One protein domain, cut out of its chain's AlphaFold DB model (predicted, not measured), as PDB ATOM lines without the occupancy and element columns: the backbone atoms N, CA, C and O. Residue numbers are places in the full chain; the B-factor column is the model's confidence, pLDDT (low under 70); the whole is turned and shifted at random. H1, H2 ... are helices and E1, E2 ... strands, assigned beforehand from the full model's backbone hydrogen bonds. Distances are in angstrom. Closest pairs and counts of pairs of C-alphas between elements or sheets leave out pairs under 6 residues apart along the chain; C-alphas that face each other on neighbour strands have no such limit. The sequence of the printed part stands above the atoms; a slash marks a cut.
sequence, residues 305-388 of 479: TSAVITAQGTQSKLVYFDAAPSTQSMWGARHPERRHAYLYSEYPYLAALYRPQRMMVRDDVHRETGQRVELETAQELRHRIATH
ATOM      1  N   THR A 305       0.349  -4.703 -11.754       95.56
ATOM      2  CA  THR A 305      -0.064  -4.660 -13.159       95.56
ATOM      3  C   THR A 305      -0.011  -6.060 -13.767       95.56
ATOM      4  O   THR A 305       1.030  -6.713 -13.716       95.56
ATOM      5  N   SER A 306      -1.106  -6.510 -14.377       91.94
ATOM      6  CA  SER A 306      -1.203  -7.808 -15.051       91.94
ATOM      7  C   SER A 306      -1.835  -7.682 -16.438       91.94
ATOM      8  O   SER A 306      -2.654  -6.795 -16.696       91.94
ATOM      9  N   ALA A 307      -1.456  -8.583 -17.343       92.25
ATOM     10  CA  ALA A 307      -2.064  -8.696 -18.662       92.25
ATOM     11  C   ALA A 307      -3.349  -9.532 -18.579       92.25
ATOM     12  O   ALA A 307      -3.325 -10.701 -18.198       92.25
ATOM     13  N   VAL A 308      -4.464  -8.935 -18.985       93.62
ATOM     14  CA  VAL A 308      -5.794  -9.542 -18.999       93.62
ATOM     15  C   VAL A 308      -6.176  -9.851 -20.437       93.62
ATOM     16  O   VAL A 308      -6.284  -8.949 -21.269       93.62
ATOM     17  N   ILE A 309      -6.347 -11.135 -20.742       93.56
ATOM     18  CA  ILE A 309      -6.596 -11.636 -22.094       93.56
ATOM     19  C   ILE A 309      -8.070 -12.009 -22.208       93.56
ATOM     20  O   ILE A 309      -8.536 -12.936 -21.550       93.56
ATOM     21  N   THR A 310      -8.801 -11.301 -23.061       92.25
ATOM     22  CA  THR A 310     -10.240 -11.501 -23.290       92.25
ATOM     23  C   THR A 310     -10.530 -11.697 -24.777       92.25
ATOM     24  O   THR A 310      -9.639 -11.567 -25.618       92.25
ATOM     25  N   ALA A 311     -11.792 -11.959 -25.127       87.06
ATOM     26  CA  ALA A 311     -12.221 -12.011 -26.526       87.06
ATOM     27  C   ALA A 311     -12.009 -10.672 -27.269       87.06
ATOM     28  O   ALA A 311     -11.884 -10.663 -28.489       87.06
ATOM     29  N   GLN A 312     -11.943  -9.554 -26.539       86.00
ATOM     30  CA  GLN A 312     -11.697  -8.209 -27.063       86.00
ATOM     31  C   GLN A 312     -10.201  -7.891 -27.237       86.00
ATOM     32  O   GLN A 312      -9.859  -6.822 -27.739       86.00
ATOM     33  N   GLY A 313      -9.308  -8.797 -26.828       89.31
ATOM     34  CA  GLY A 313      -7.858  -8.637 -26.897       89.31
ATOM     35  C   GLY A 313      -7.182  -8.617 -25.525       89.31
ATOM     36  O   GLY A 313      -7.795  -8.915 -24.496       89.31
ATOM     37  N   THR A 314      -5.892  -8.276 -25.531       92.88
ATOM     38  CA  THR A 314      -5.052  -8.180 -24.330       92.88
ATOM     39  C   THR A 314      -5.020  -6.745 -23.822       92.88
ATOM     40  O   THR A 314      -4.701  -5.829 -24.576       92.88
ATOM     41  N   GLN A 315      -5.307  -6.552 -22.539       92.94
ATOM     42  CA  GLN A 315      -5.269  -5.251 -21.871       92.94
ATOM     43  C   GLN A 315      -4.380  -5.321 -20.632       92.94
ATOM     44  O   GLN A 315      -4.346  -6.337 -19.947       92.94
ATOM     45  N   SER A 316      -3.675  -4.235 -20.328       94.56
ATOM     46  CA  SER A 316      -2.957  -4.097 -19.061       94.56
ATOM     47  C   SER A 316      -3.919  -3.554 -18.005       94.56
ATOM     48  O   SER A 316      -4.513  -2.496 -18.220       94.56
ATOM     49  N   LYS A 317      -4.104  -4.273 -16.894       94.81
ATOM     50  CA  LYS A 317      -4.966  -3.854 -15.780       94.81
ATOM     51  C   LYS A 317      -4.215  -3.898 -14.458       94.81
ATOM     52  O   LYS A 317      -3.331  -4.728 -14.261       94.81
ATOM     53  N   LEU A 318      -4.594  -3.005 -13.553       95.75
ATOM     54  CA  LEU A 318      -4.187  -3.075 -12.155       95.75
ATOM     55  C   LEU A 318      -5.004  -4.172 -11.468       95.75
ATOM     56  O   LEU A 318      -6.216  -4.236 -11.649       95.75
ATOM     57  N   VAL A 319      -4.332  -5.039 -10.718       94.88
ATOM     58  CA  VAL A 319      -4.933  -6.134  -9.956       94.88
ATOM     59  C   VAL A 319      -4.617  -5.916  -8.485       94.88
ATOM     60  O   VAL A 319      -3.448  -5.851  -8.101       94.88
ATOM     61  N   TYR A 320      -5.659  -5.785  -7.674       95.06
ATOM     62  CA  TYR A 320      -5.561  -5.593  -6.229       95.06
ATOM     63  C   TYR A 320      -5.654  -6.929  -5.478       95.06
ATOM     64  O   TYR A 320      -5.887  -7.981  -6.077       95.06
ATOM     65  N   PHE A 321      -5.462  -6.889  -4.155       93.56
ATOM     66  CA  PHE A 321      -5.516  -8.074  -3.290       93.56
ATOM     67  C   PHE A 321      -6.829  -8.863  -3.437       93.56
ATOM     68  O   PHE A 321      -6.812 -10.090  -3.523       93.56
ATOM     69  N   ASP A 322      -7.967  -8.167  -3.480       92.06
ATOM     70  CA  ASP A 322      -9.285  -8.742  -3.737       92.06
ATOM     71  C   ASP A 322      -9.644  -8.645  -5.220       92.06
ATOM     72  O   ASP A 322     -10.551  -7.915  -5.611       92.06
ATOM     73  N   ALA A 323      -8.926  -9.408  -6.049       92.62
ATOM     74  CA  ALA A 323      -9.045  -9.355  -7.502       92.62
ATOM     75  C   ALA A 323     -10.509  -9.296  -7.986       92.62
ATOM     76  O   ALA A 323     -11.381 -10.076  -7.559       92.62
ATOM     77  N   ALA A 324     -10.761  -8.358  -8.901       92.81
ATOM     78  CA  ALA A 324     -12.069  -8.111  -9.487       92.81
ATOM     79  C   ALA A 324     -12.327  -9.040 -10.690       92.81
ATOM     80  O   ALA A 324     -11.384  -9.355 -11.423       92.81
ATOM     81  N   PRO A 325     -13.571  -9.483 -10.945       89.31
ATOM     82  CA  PRO A 325     -13.924 -10.276 -12.127       89.31
ATOM     83  C   PRO A 325     -13.379  -9.738 -13.457       89.31
ATOM     84  O   PRO A 325     -12.853 -10.498 -14.268       89.31
ATOM     85  N   SER A 326     -13.413  -8.425 -13.666       91.19
ATOM     86  CA  SER A 326     -12.923  -7.771 -14.880       91.19
ATOM     87  C   SER A 326     -11.398  -7.796 -15.027       91.19
ATOM     88  O   SER A 326     -10.889  -7.450 -16.098       91.19
ATOM     89  N   THR A 327     -10.663  -8.199 -13.989       93.25
ATOM     90  CA  THR A 327      -9.206  -8.409 -14.025       93.25
ATOM     91  C   THR A 327      -8.810  -9.845 -14.378       93.25
ATOM     92  O   THR A 327      -7.622 -10.144 -14.469       93.25
ATOM     93  N   GLN A 328      -9.778 -10.740 -14.596       92.38
ATOM     94  CA  GLN A 328      -9.505 -12.124 -14.983       92.38
ATOM     95  C   GLN A 328      -9.435 -12.302 -16.495       92.38
ATOM     96  O   GLN A 328     -10.113 -11.625 -17.268       92.38
ATOM     97  N   SER A 329      -8.601 -13.251 -16.914       93.69
ATOM     98  CA  SER A 329      -8.507 -13.648 -18.314       93.69
ATOM     99  C   SER A 329      -9.554 -14.706 -18.647       93.69
ATOM    100  O   SER A 329     -10.066 -15.416 -17.783       93.69
ATOM    101  N   MET A 330      -9.849 -14.850 -19.937       94.56
ATOM    102  CA  MET A 330     -10.611 -15.992 -20.427       94.56
ATOM    103  C   MET A 330      -9.874 -17.300 -20.106       94.56
ATOM    104  O   MET A 330      -8.646 -17.371 -20.187       94.56
ATOM    105  N   TRP A 331     -10.611 -18.351 -19.771       93.00
ATOM    106  CA  TRP A 331     -10.037 -19.593 -19.265       93.00
ATOM    107  C   TRP A 331      -9.112 -20.284 -20.281       93.00
ATOM    108  O   TRP A 331      -8.074 -20.836 -19.927       93.00
ATOM    109  N   GLY A 332      -9.433 -20.173 -21.574       93.00
ATOM    110  CA  GLY A 332      -8.609 -20.673 -22.676       93.00
ATOM    111  C   GLY A 332      -7.492 -19.726 -23.132       93.00
ATOM    112  O   GLY A 332      -6.941 -19.938 -24.217       93.00
ATOM    113  N   ALA A 333      -7.176 -18.669 -22.374       93.88
ATOM    114  CA  ALA A 333      -6.143 -17.699 -22.735       93.88
ATOM    115  C   ALA A 333      -4.772 -18.366 -22.925       93.88
ATOM    116  O   ALA A 333      -4.366 -19.254 -22.172       93.88
ATOM    117  N   ARG A 334      -4.032 -17.920 -23.945       91.62
ATOM    118  CA  ARG A 334      -2.664 -18.380 -24.218       91.62
ATOM    119  C   ARG A 334      -1.660 -17.557 -23.431       91.62
ATOM    120  O   ARG A 334      -1.840 -16.356 -23.260       91.62
ATOM    121  N   HIS A 335      -0.585 -18.199 -22.989       90.00
ATOM    122  CA  HIS A 335       0.503 -17.494 -22.330       90.00
ATOM    123  C   HIS A 335       1.173 -16.538 -23.334       90.00
ATOM    124  O   HIS A 335       1.572 -16.997 -24.409       90.00
ATOM    125  N   PRO A 336       1.348 -15.245 -23.006       85.31
ATOM    126  CA  PRO A 336       1.845 -14.249 -23.961       85.31
ATOM    127  C   PRO A 336       3.253 -14.581 -24.478       85.31
ATOM    128  O   PRO A 336       3.547 -14.400 -25.653       85.31
ATOM    129  N   GLU A 337       4.105 -15.135 -23.613       87.56
ATOM    130  CA  GLU A 337       5.511 -15.425 -23.938       87.56
ATOM    131  C   GLU A 337       5.792 -16.892 -24.311       87.56
ATOM    132  O   GLU A 337       6.867 -17.218 -24.809       87.56
ATOM    133  N   ARG A 338       4.851 -17.817 -24.069       88.88
ATOM    134  CA  ARG A 338       5.084 -19.263 -24.227       88.88
ATOM    135  C   ARG A 338       4.145 -19.808 -25.293       88.88
ATOM    136  O   ARG A 338       3.001 -20.151 -25.008       88.88
ATOM    137  N   ARG A 339       4.671 -19.942 -26.517       80.12
ATOM    138  CA  ARG A 339       3.954 -20.247 -27.776       80.12
ATOM    139  C   ARG A 339       3.016 -21.471 -27.747       80.12
ATOM    140  O   ARG A 339       2.136 -21.574 -28.597       80.12
ATOM    141  N   HIS A 340       3.159 -22.371 -26.774       85.56
ATOM    142  CA  HIS A 340       2.330 -23.575 -26.631       85.56
ATOM    143  C   HIS A 340       1.695 -23.749 -25.245       85.56
ATOM    144  O   HIS A 340       1.052 -24.768 -24.999       85.56
ATOM    145  N   ALA A 341       1.826 -22.767 -24.351       91.81
ATOM    146  CA  ALA A 341       1.252 -22.835 -23.012       91.81
ATOM    147  C   ALA A 341      -0.076 -22.069 -22.927       91.81
ATOM    148  O   ALA A 341      -0.286 -21.054 -23.600       91.81
ATOM    149  N   TYR A 342      -0.979 -22.566 -22.090       92.00
ATOM    150  CA  TYR A 342      -2.127 -21.796 -21.613       92.00
ATOM    151  C   TYR A 342      -1.705 -20.943 -20.417       92.00
ATOM    152  O   TYR A 342      -0.754 -21.293 -19.718       92.00
ATOM    153  N   LEU A 343      -2.400 -19.826 -20.201       91.38
ATOM    154  CA  LEU A 343      -2.229 -19.007 -19.003       91.38
ATOM    155  C   LEU A 343      -2.620 -19.811 -17.753       91.38
ATOM    156  O   LEU A 343      -1.861 -19.863 -16.792       91.38
ATOM    157  N   TYR A 344      -3.760 -20.504 -17.824       89.81
ATOM    158  CA  TYR A 344      -4.205 -21.487 -16.838       89.81
ATOM    159  C   TYR A 344      -3.741 -22.876 -17.286       89.81
ATOM    160  O   TYR A 344      -4.258 -23.438 -18.255       89.81
ATOM    161  N   SER A 345      -2.716 -23.418 -16.631       90.50
ATOM    162  CA  SER A 345      -2.073 -24.671 -17.057       90.50
ATOM    163  C   SER A 345      -2.989 -25.899 -16.947       90.50
ATOM    164  O   SER A 345      -2.811 -26.876 -17.674       90.50
ATOM    165  N   GLU A 346      -4.007 -25.820 -16.093       87.56
ATOM    166  CA  GLU A 346      -5.051 -26.813 -15.863       87.56
ATOM    167  C   GLU A 346      -6.142 -26.835 -16.946       87.56
ATOM    168  O   GLU A 346      -6.820 -27.854 -17.105       87.56
ATOM    169  N   TYR A 347      -6.293 -25.747 -17.716       91.06
ATOM    170  CA  TYR A 347      -7.330 -25.590 -18.742       91.06
ATOM    171  C   TYR A 347      -7.488 -26.812 -19.661       91.06
ATOM    172  O   TYR A 347      -8.602 -27.323 -19.755       91.06
ATOM    173  N   PRO A 348      -6.439 -27.335 -20.332       90.94
ATOM    174  CA  PRO A 348      -6.618 -28.437 -21.279       90.94
ATOM    175  C   PRO A 348      -7.139 -29.721 -20.621       90.94
ATOM    176  O   PRO A 348      -7.875 -30.468 -21.264       90.94
ATOM    177  N   TYR A 349      -6.789 -29.972 -19.358       88.62
ATOM    178  CA  TYR A 349      -7.203 -31.171 -18.628       88.62
ATOM    179  C   TYR A 349      -8.660 -31.068 -18.182       88.62
ATOM    180  O   TYR A 349      -9.442 -31.990 -18.401       88.62
ATOM    181  N   LEU A 350      -9.040 -29.926 -17.608       87.12
ATOM    182  CA  LEU A 350     -10.401 -29.691 -17.137       87.12
ATOM    183  C   LEU A 350     -11.377 -29.495 -18.304       87.12
ATOM    184  O   LEU A 350     -12.451 -30.090 -18.303       87.12
ATOM    185  N   ALA A 351     -10.993 -28.762 -19.354       89.06
ATOM    186  CA  ALA A 351     -11.825 -28.562 -20.541       89.06
ATOM    187  C   ALA A 351     -12.166 -29.884 -21.254       89.06
ATOM    188  O   ALA A 351     -13.234 -30.001 -21.855       89.06
ATOM    189  N   ALA A 352     -11.302 -30.904 -21.162       88.00
ATOM    190  CA  ALA A 352     -11.563 -32.233 -21.719       88.00
ATOM    191  C   ALA A 352     -12.688 -33.000 -20.990       88.00
ATOM    192  O   ALA A 352     -13.262 -33.942 -21.552       88.00
ATOM    193  N   LEU A 353     -13.030 -32.608 -19.758       85.38
ATOM    194  CA  LEU A 353     -14.113 -33.214 -18.978       85.38
ATOM    195  C   LEU A 353     -15.495 -32.727 -19.429       85.38
ATOM    196  O   LEU A 353     -16.467 -33.477 -19.342       85.38
ATOM    197  N   TYR A 354     -15.575 -31.520 -19.993       87.38
ATOM    198  CA  TYR A 354     -16.845 -30.925 -20.393       87.38
ATOM    199  C   TYR A 354     -17.509 -31.702 -21.530       87.38
ATOM    200  O   TYR A 354     -16.868 -32.281 -22.418       87.38
ATOM    201  N   ARG A 355     -18.840 -31.699 -21.516       88.56
ATOM    202  CA  ARG A 355     -19.692 -32.282 -22.557       88.56
ATOM    203  C   ARG A 355     -20.673 -31.229 -23.072       88.56
ATOM    204  O   ARG A 355     -20.962 -30.285 -22.336       88.56
ATOM    205  N   PRO A 356     -21.186 -31.366 -24.309       88.88
ATOM    206  CA  PRO A 356     -22.245 -30.494 -24.797       88.88
ATOM    207  C   PRO A 356     -23.464 -30.550 -23.874       88.88
ATOM    208  O   PRO A 356     -23.968 -31.632 -23.576       88.88
ATOM    209  N   GLN A 357     -23.904 -29.392 -23.392       86.19
ATOM    210  CA  GLN A 357     -25.003 -29.269 -22.425       86.19
ATOM    211  C   GLN A 357     -25.985 -28.150 -22.783       86.19
ATOM    212  O   GLN A 357     -27.118 -28.148 -22.301       86.19
ATOM    213  N   ARG A 358     -25.573 -27.182 -23.612       87.00
ATOM    214  CA  ARG A 358     -26.411 -26.041 -23.984       87.00
ATOM    215  C   ARG A 358     -27.268 -26.363 -25.206       87.00
ATOM    216  O   ARG A 358     -26.738 -26.755 -26.241       87.00
ATOM    217  N   MET A 359     -28.576 -26.137 -25.099       91.06
ATOM    218  CA  MET A 359     -29.472 -26.131 -26.255       91.06
ATOM    219  C   MET A 359     -29.331 -24.797 -27.003       91.06
ATOM    220  O   MET A 359     -29.405 -23.724 -26.402       91.06
ATOM    221  N   MET A 360     -29.121 -24.878 -28.307       90.19
ATOM    222  CA  MET A 360     -28.940 -23.779 -29.244       90.19
ATOM    223  C   MET A 360     -30.187 -23.671 -30.118       90.19
ATOM    224  O   MET A 360     -30.642 -24.669 -30.674       90.19
ATOM    225  N   VAL A 361     -30.734 -22.464 -30.238       90.19
ATOM    226  CA  VAL A 361     -31.804 -22.162 -31.195       90.19
ATOM    227  C   VAL A 361     -31.147 -21.751 -32.506       90.19
ATOM    228  O   VAL A 361     -30.258 -20.900 -32.508       90.19
ATOM    229  N   ARG A 362     -31.546 -22.389 -33.600       87.25
ATOM    230  CA  ARG A 362     -31.024 -22.174 -34.949       87.25
ATOM    231  C   ARG A 362     -32.180 -21.932 -35.893       87.25
ATOM    232  O   ARG A 362     -33.230 -22.543 -35.720       87.25
ATOM    233  N   ASP A 363     -31.975 -21.097 -36.896       88.50
ATOM    234  CA  ASP A 363     -32.984 -20.900 -37.926       88.50
ATOM    235  C   ASP A 363     -33.082 -22.155 -38.801       88.50
ATOM    236  O   ASP A 363     -32.076 -22.751 -39.192       88.50
ATOM    237  N   ASP A 364     -34.311 -22.579 -39.072       83.25
ATOM    238  CA  ASP A 364     -34.624 -23.732 -39.907       83.25
ATOM    239  C   ASP A 364     -35.829 -23.390 -40.779       83.25
ATOM    240  O   ASP A 364     -36.982 -23.436 -40.343       83.25
ATOM    241  N   VAL A 365     -35.535 -23.045 -42.032       77.94
ATOM    242  CA  VAL A 365     -36.521 -22.658 -43.051       77.94
ATOM    243  C   VAL A 365     -37.493 -23.787 -43.416       77.94
ATOM    244  O   VAL A 365     -38.471 -23.541 -44.117       77.94
ATOM    245  N   HIS A 366     -37.249 -25.016 -42.951       80.44
ATOM    246  CA  HIS A 366     -38.102 -26.176 -43.200       80.44
ATOM    247  C   HIS A 366     -39.041 -26.515 -42.031       80.44
ATOM    248  O   HIS A 366     -39.839 -27.445 -42.148       80.44
ATOM    249  N   ARG A 367     -38.983 -25.780 -40.911       75.69
ATOM    250  CA  ARG A 367     -39.941 -25.908 -39.801       75.69
ATOM    251  C   ARG A 367     -40.980 -24.794 -39.834       75.69
ATOM    252  O   ARG A 367     -40.646 -23.645 -40.090       75.69
ATOM    253  N   GLU A 368     -42.215 -25.113 -39.448       74.50
ATOM    254  CA  GLU A 368     -43.300 -24.123 -39.310       74.50
ATOM    255  C   GLU A 368     -42.947 -22.980 -38.345       74.50
ATOM    256  O   GLU A 368     -43.357 -21.843 -38.543       74.50
ATOM    257  N   THR A 369     -42.138 -23.265 -37.321       78.75
ATOM    258  CA  THR A 369     -41.647 -22.271 -36.355       78.75
ATOM    259  C   THR A 369     -40.480 -21.427 -36.878       78.75
ATOM    260  O   THR A 369     -40.033 -20.527 -36.174       78.75
ATOM    261  N   GLY A 370     -39.920 -21.747 -38.051       83.69
ATOM    262  CA  GLY A 370     -38.704 -21.130 -38.595       83.69
ATOM    263  C   GLY A 370     -37.434 -21.405 -37.782       83.69
ATOM    264  O   GLY A 370     -36.377 -20.867 -38.092       83.69
ATOM    265  N   GLN A 371     -37.529 -22.221 -36.727       87.19
ATOM    266  CA  GLN A 371     -36.467 -22.447 -35.753       87.19
ATOM    267  C   GLN A 371     -36.393 -23.912 -35.325       87.19
ATOM    268  O   GLN A 371     -37.409 -24.576 -35.087       87.19
ATOM    269  N   ARG A 372     -35.168 -24.397 -35.140       87.81
ATOM    270  CA  ARG A 372     -34.823 -25.709 -34.600       87.81
ATOM    271  C   ARG A 372     -33.975 -25.539 -33.346       87.81
ATOM    272  O   ARG A 372     -33.083 -24.702 -33.286       87.81
ATOM    273  N   VAL A 373     -34.249 -26.361 -32.339       88.56
ATOM    274  CA  VAL A 373     -33.476 -26.400 -31.096       88.56
ATOM    275  C   VAL A 373     -32.598 -27.646 -31.117       88.56
ATOM    276  O   VAL A 373     -33.111 -28.755 -31.255       88.56
ATOM    277  N   GLU A 374     -31.285 -27.475 -30.997       91.25
ATOM    278  CA  GLU A 374     -30.302 -28.563 -31.045       91.25
ATOM    279  C   GLU A 374     -29.265 -28.433 -29.938       91.25
ATOM    280  O   GLU A 374     -29.036 -27.346 -29.423       91.25
ATOM    281  N   LEU A 375     -28.608 -29.529 -29.573       93.62
ATOM    282  CA  LEU A 375     -27.489 -29.470 -28.637       93.62
ATOM    283  C   LEU A 375     -26.285 -28.767 -29.291       93.62
ATOM    284  O   LEU A 375     -26.025 -28.959 -30.482       93.62
ATOM    285  N   GLU A 376     -25.545 -27.970 -28.520       94.69
ATOM    286  CA  GLU A 376     -24.316 -27.324 -28.989       94.69
ATOM    287  C   GLU A 376     -23.324 -28.345 -29.584       94.69
ATOM    288  O   GLU A 376     -23.186 -29.482 -29.131       94.69
ATOM    289  N   THR A 377     -22.606 -27.935 -30.620       94.12
ATOM    290  CA  THR A 377     -21.532 -28.710 -31.238       94.12
ATOM    291  C   THR A 377     -20.288 -28.727 -30.352       94.12
ATOM    292  O   THR A 377     -20.084 -27.873 -29.488       94.12
ATOM    293  N   ALA A 378     -19.368 -29.653 -30.629       92.06
ATOM    294  CA  ALA A 378     -18.067 -29.683 -29.960       92.06
ATOM    295  C   ALA A 378     -17.250 -28.390 -30.169       92.06
ATOM    296  O   ALA A 378     -16.457 -28.018 -29.307       92.06
ATOM    297  N   GLN A 379     -17.419 -27.701 -31.302       92.06
ATOM    298  CA  GLN A 379     -16.737 -26.433 -31.559       92.06
ATOM    299  C   GLN A 379     -17.348 -25.288 -30.747       92.06
ATOM    300  O   GLN A 379     -16.595 -24.532 -30.138       92.06
ATOM    301  N   GLU A 380     -18.678 -25.196 -30.693       93.31
ATOM    302  CA  GLU A 380     -19.389 -24.210 -29.867       93.31
ATOM    303  C   GLU A 380     -19.078 -24.412 -28.379       93.31
ATOM    304  O   GLU A 380     -18.747 -23.444 -27.700       93.31
ATOM    305  N   LEU A 381     -19.064 -25.663 -27.901       93.00
ATOM    306  CA  LEU A 381     -18.646 -26.014 -26.542       93.00
ATOM    307  C   LEU A 381     -17.224 -25.520 -26.247       93.00
ATOM    308  O   LEU A 381     -17.004 -24.810 -25.267       93.00
ATOM    309  N   ARG A 382     -16.251 -25.879 -27.099       92.25
ATOM    310  CA  ARG A 382     -14.851 -25.458 -26.931       92.25
ATOM    311  C   ARG A 382     -14.718 -23.944 -26.933       92.25
ATOM    312  O   ARG A 382     -13.972 -23.412 -26.120       92.25
ATOM    313  N   HIS A 383     -15.430 -23.259 -27.824       92.19
ATOM    314  CA  HIS A 383     -15.425 -21.805 -27.873       92.19
ATOM    315  C   HIS A 383     -16.006 -21.211 -26.588       92.19
ATOM    316  O   HIS A 383     -15.336 -20.407 -25.952       92.19
ATOM    317  N   ARG A 384     -17.194 -21.660 -26.164       91.75
ATOM    318  CA  ARG A 384     -17.880 -21.209 -24.944       91.75
ATOM    319  C   ARG A 384     -17.016 -21.365 -23.697       91.75
ATOM    320  O   ARG A 384     -17.001 -20.478 -22.855       91.75
ATOM    321  N   ILE A 385     -16.336 -22.500 -23.567       92.44
ATOM    322  CA  ILE A 385     -15.462 -22.780 -22.428       92.44
ATOM    323  C   ILE A 385     -14.191 -21.931 -22.504       92.44
ATOM    324  O   ILE A 385     -13.793 -21.338 -21.508       92.44
ATOM    325  N   ALA A 386     -13.569 -21.836 -23.682       92.69
ATOM    326  CA  ALA A 386     -12.348 -21.061 -23.865       92.69
ATOM    327  C   ALA A 386     -12.554 -19.569 -23.577       92.69
ATOM    328  O   ALA A 386     -11.667 -18.943 -23.002       92.69
ATOM    329  N   THR A 387     -13.693 -19.004 -23.987       92.44
ATOM    330  CA  THR A 387     -14.006 -17.574 -23.842       92.44
ATOM    331  C   THR A 387     -14.673 -17.220 -22.517       92.44
ATOM    332  O   THR A 387     -14.879 -16.038 -22.245       92.44
ATOM    333  N   HIS A 388     -14.990 -18.208 -21.677       89.94
ATOM    334  CA  HIS A 388     -15.484 -17.957 -20.331       89.94
ATOM    335  C   HIS A 388     -14.418 -17.221 -19.514       89.94
ATOM    336  O   HIS A 388     -13.298 -17.709 -19.382       89.94
TER     337      HIS A 388
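This is residues 305 to 388 of the 479 residues of an uncharacterized protein of Pandoraea thiooxydans (UniProt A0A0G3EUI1). This is a long, loosely strung model with a two-stranded hairpin toward each end: E1 and E2 at one end, E3 and E4 at the other, with the short helices H1 and H2 between them. A long winding stretch with no named element, residues 320 to 346, lies toward the E1 and E2 end and leads to H1. The printed part has 84 residues, with two named helices and four named strands in the order E1, E2, H1, E3, E4, H2; each hairpin is an antiparallel sheet of its own, in the order E1 - E2 and E3 - E4. The class is mixed, helices and strands, with under half of the residues in named elements. The whole is loose, with a radius of gyration of the C-alphas of 17.1 A, and its C-alphas span 54 by 24 by 23 A, a rod.

E1, residues 305 to 310, and E2, residues 313 to 319, form a hairpin and are antiparallel, with 144 degrees between their directions. C-alphas 309 and 314 face each other at 4.4 A, and N 308 and O 315 are within hydrogen-bond range at 2.8 A. H1, residues 347 to 351, is apart from E1. E3, residues 359 to 363, and E4, residues 371 to 375, form the second hairpin, antiparallel at 148 degrees. C-alphas 363 and 371 face each other at 4.4 A, and N 360 and O 374 are within hydrogen-bond range at 2.7 A. The two hairpins are apart from each other. H2, residues 378 to 386, is apart from E1, E2 and E3. H1 and H2 are close but not clearly touching, with 7.1 A between their closest C-alphas, those of Ala 351 and Ile 385. Every O i to N i+4 pair is within hydrogen-bond range in H1 and H2.

E1 begins at C-alpha 305, at (-0.064, -4.660, -13.159), and is 15.9 A long; E2 is 17.4 A long. H1 has five residues, from Tyr 347 to Ala 351. E3, 13.3 A long, begins at C-alpha 359, at (-29.472, -26.131, -26.255), and E4 is 13.4 A long. H2, the longest helix by residues, is 12.0 A long and ends at C-alpha 386, at (-12.348, -21.061, -23.865).

The two C-alphas farthest apart, those of Phe 321 and Glu 368, are 54.6 A apart. The printed part has no cut. The link from E2 to H1, 27 residues, is long; the links from E1 to E2 and from E4 to H2 are tight. The mean pLDDT of the printed part is 89.9, and no printed residue is under 70.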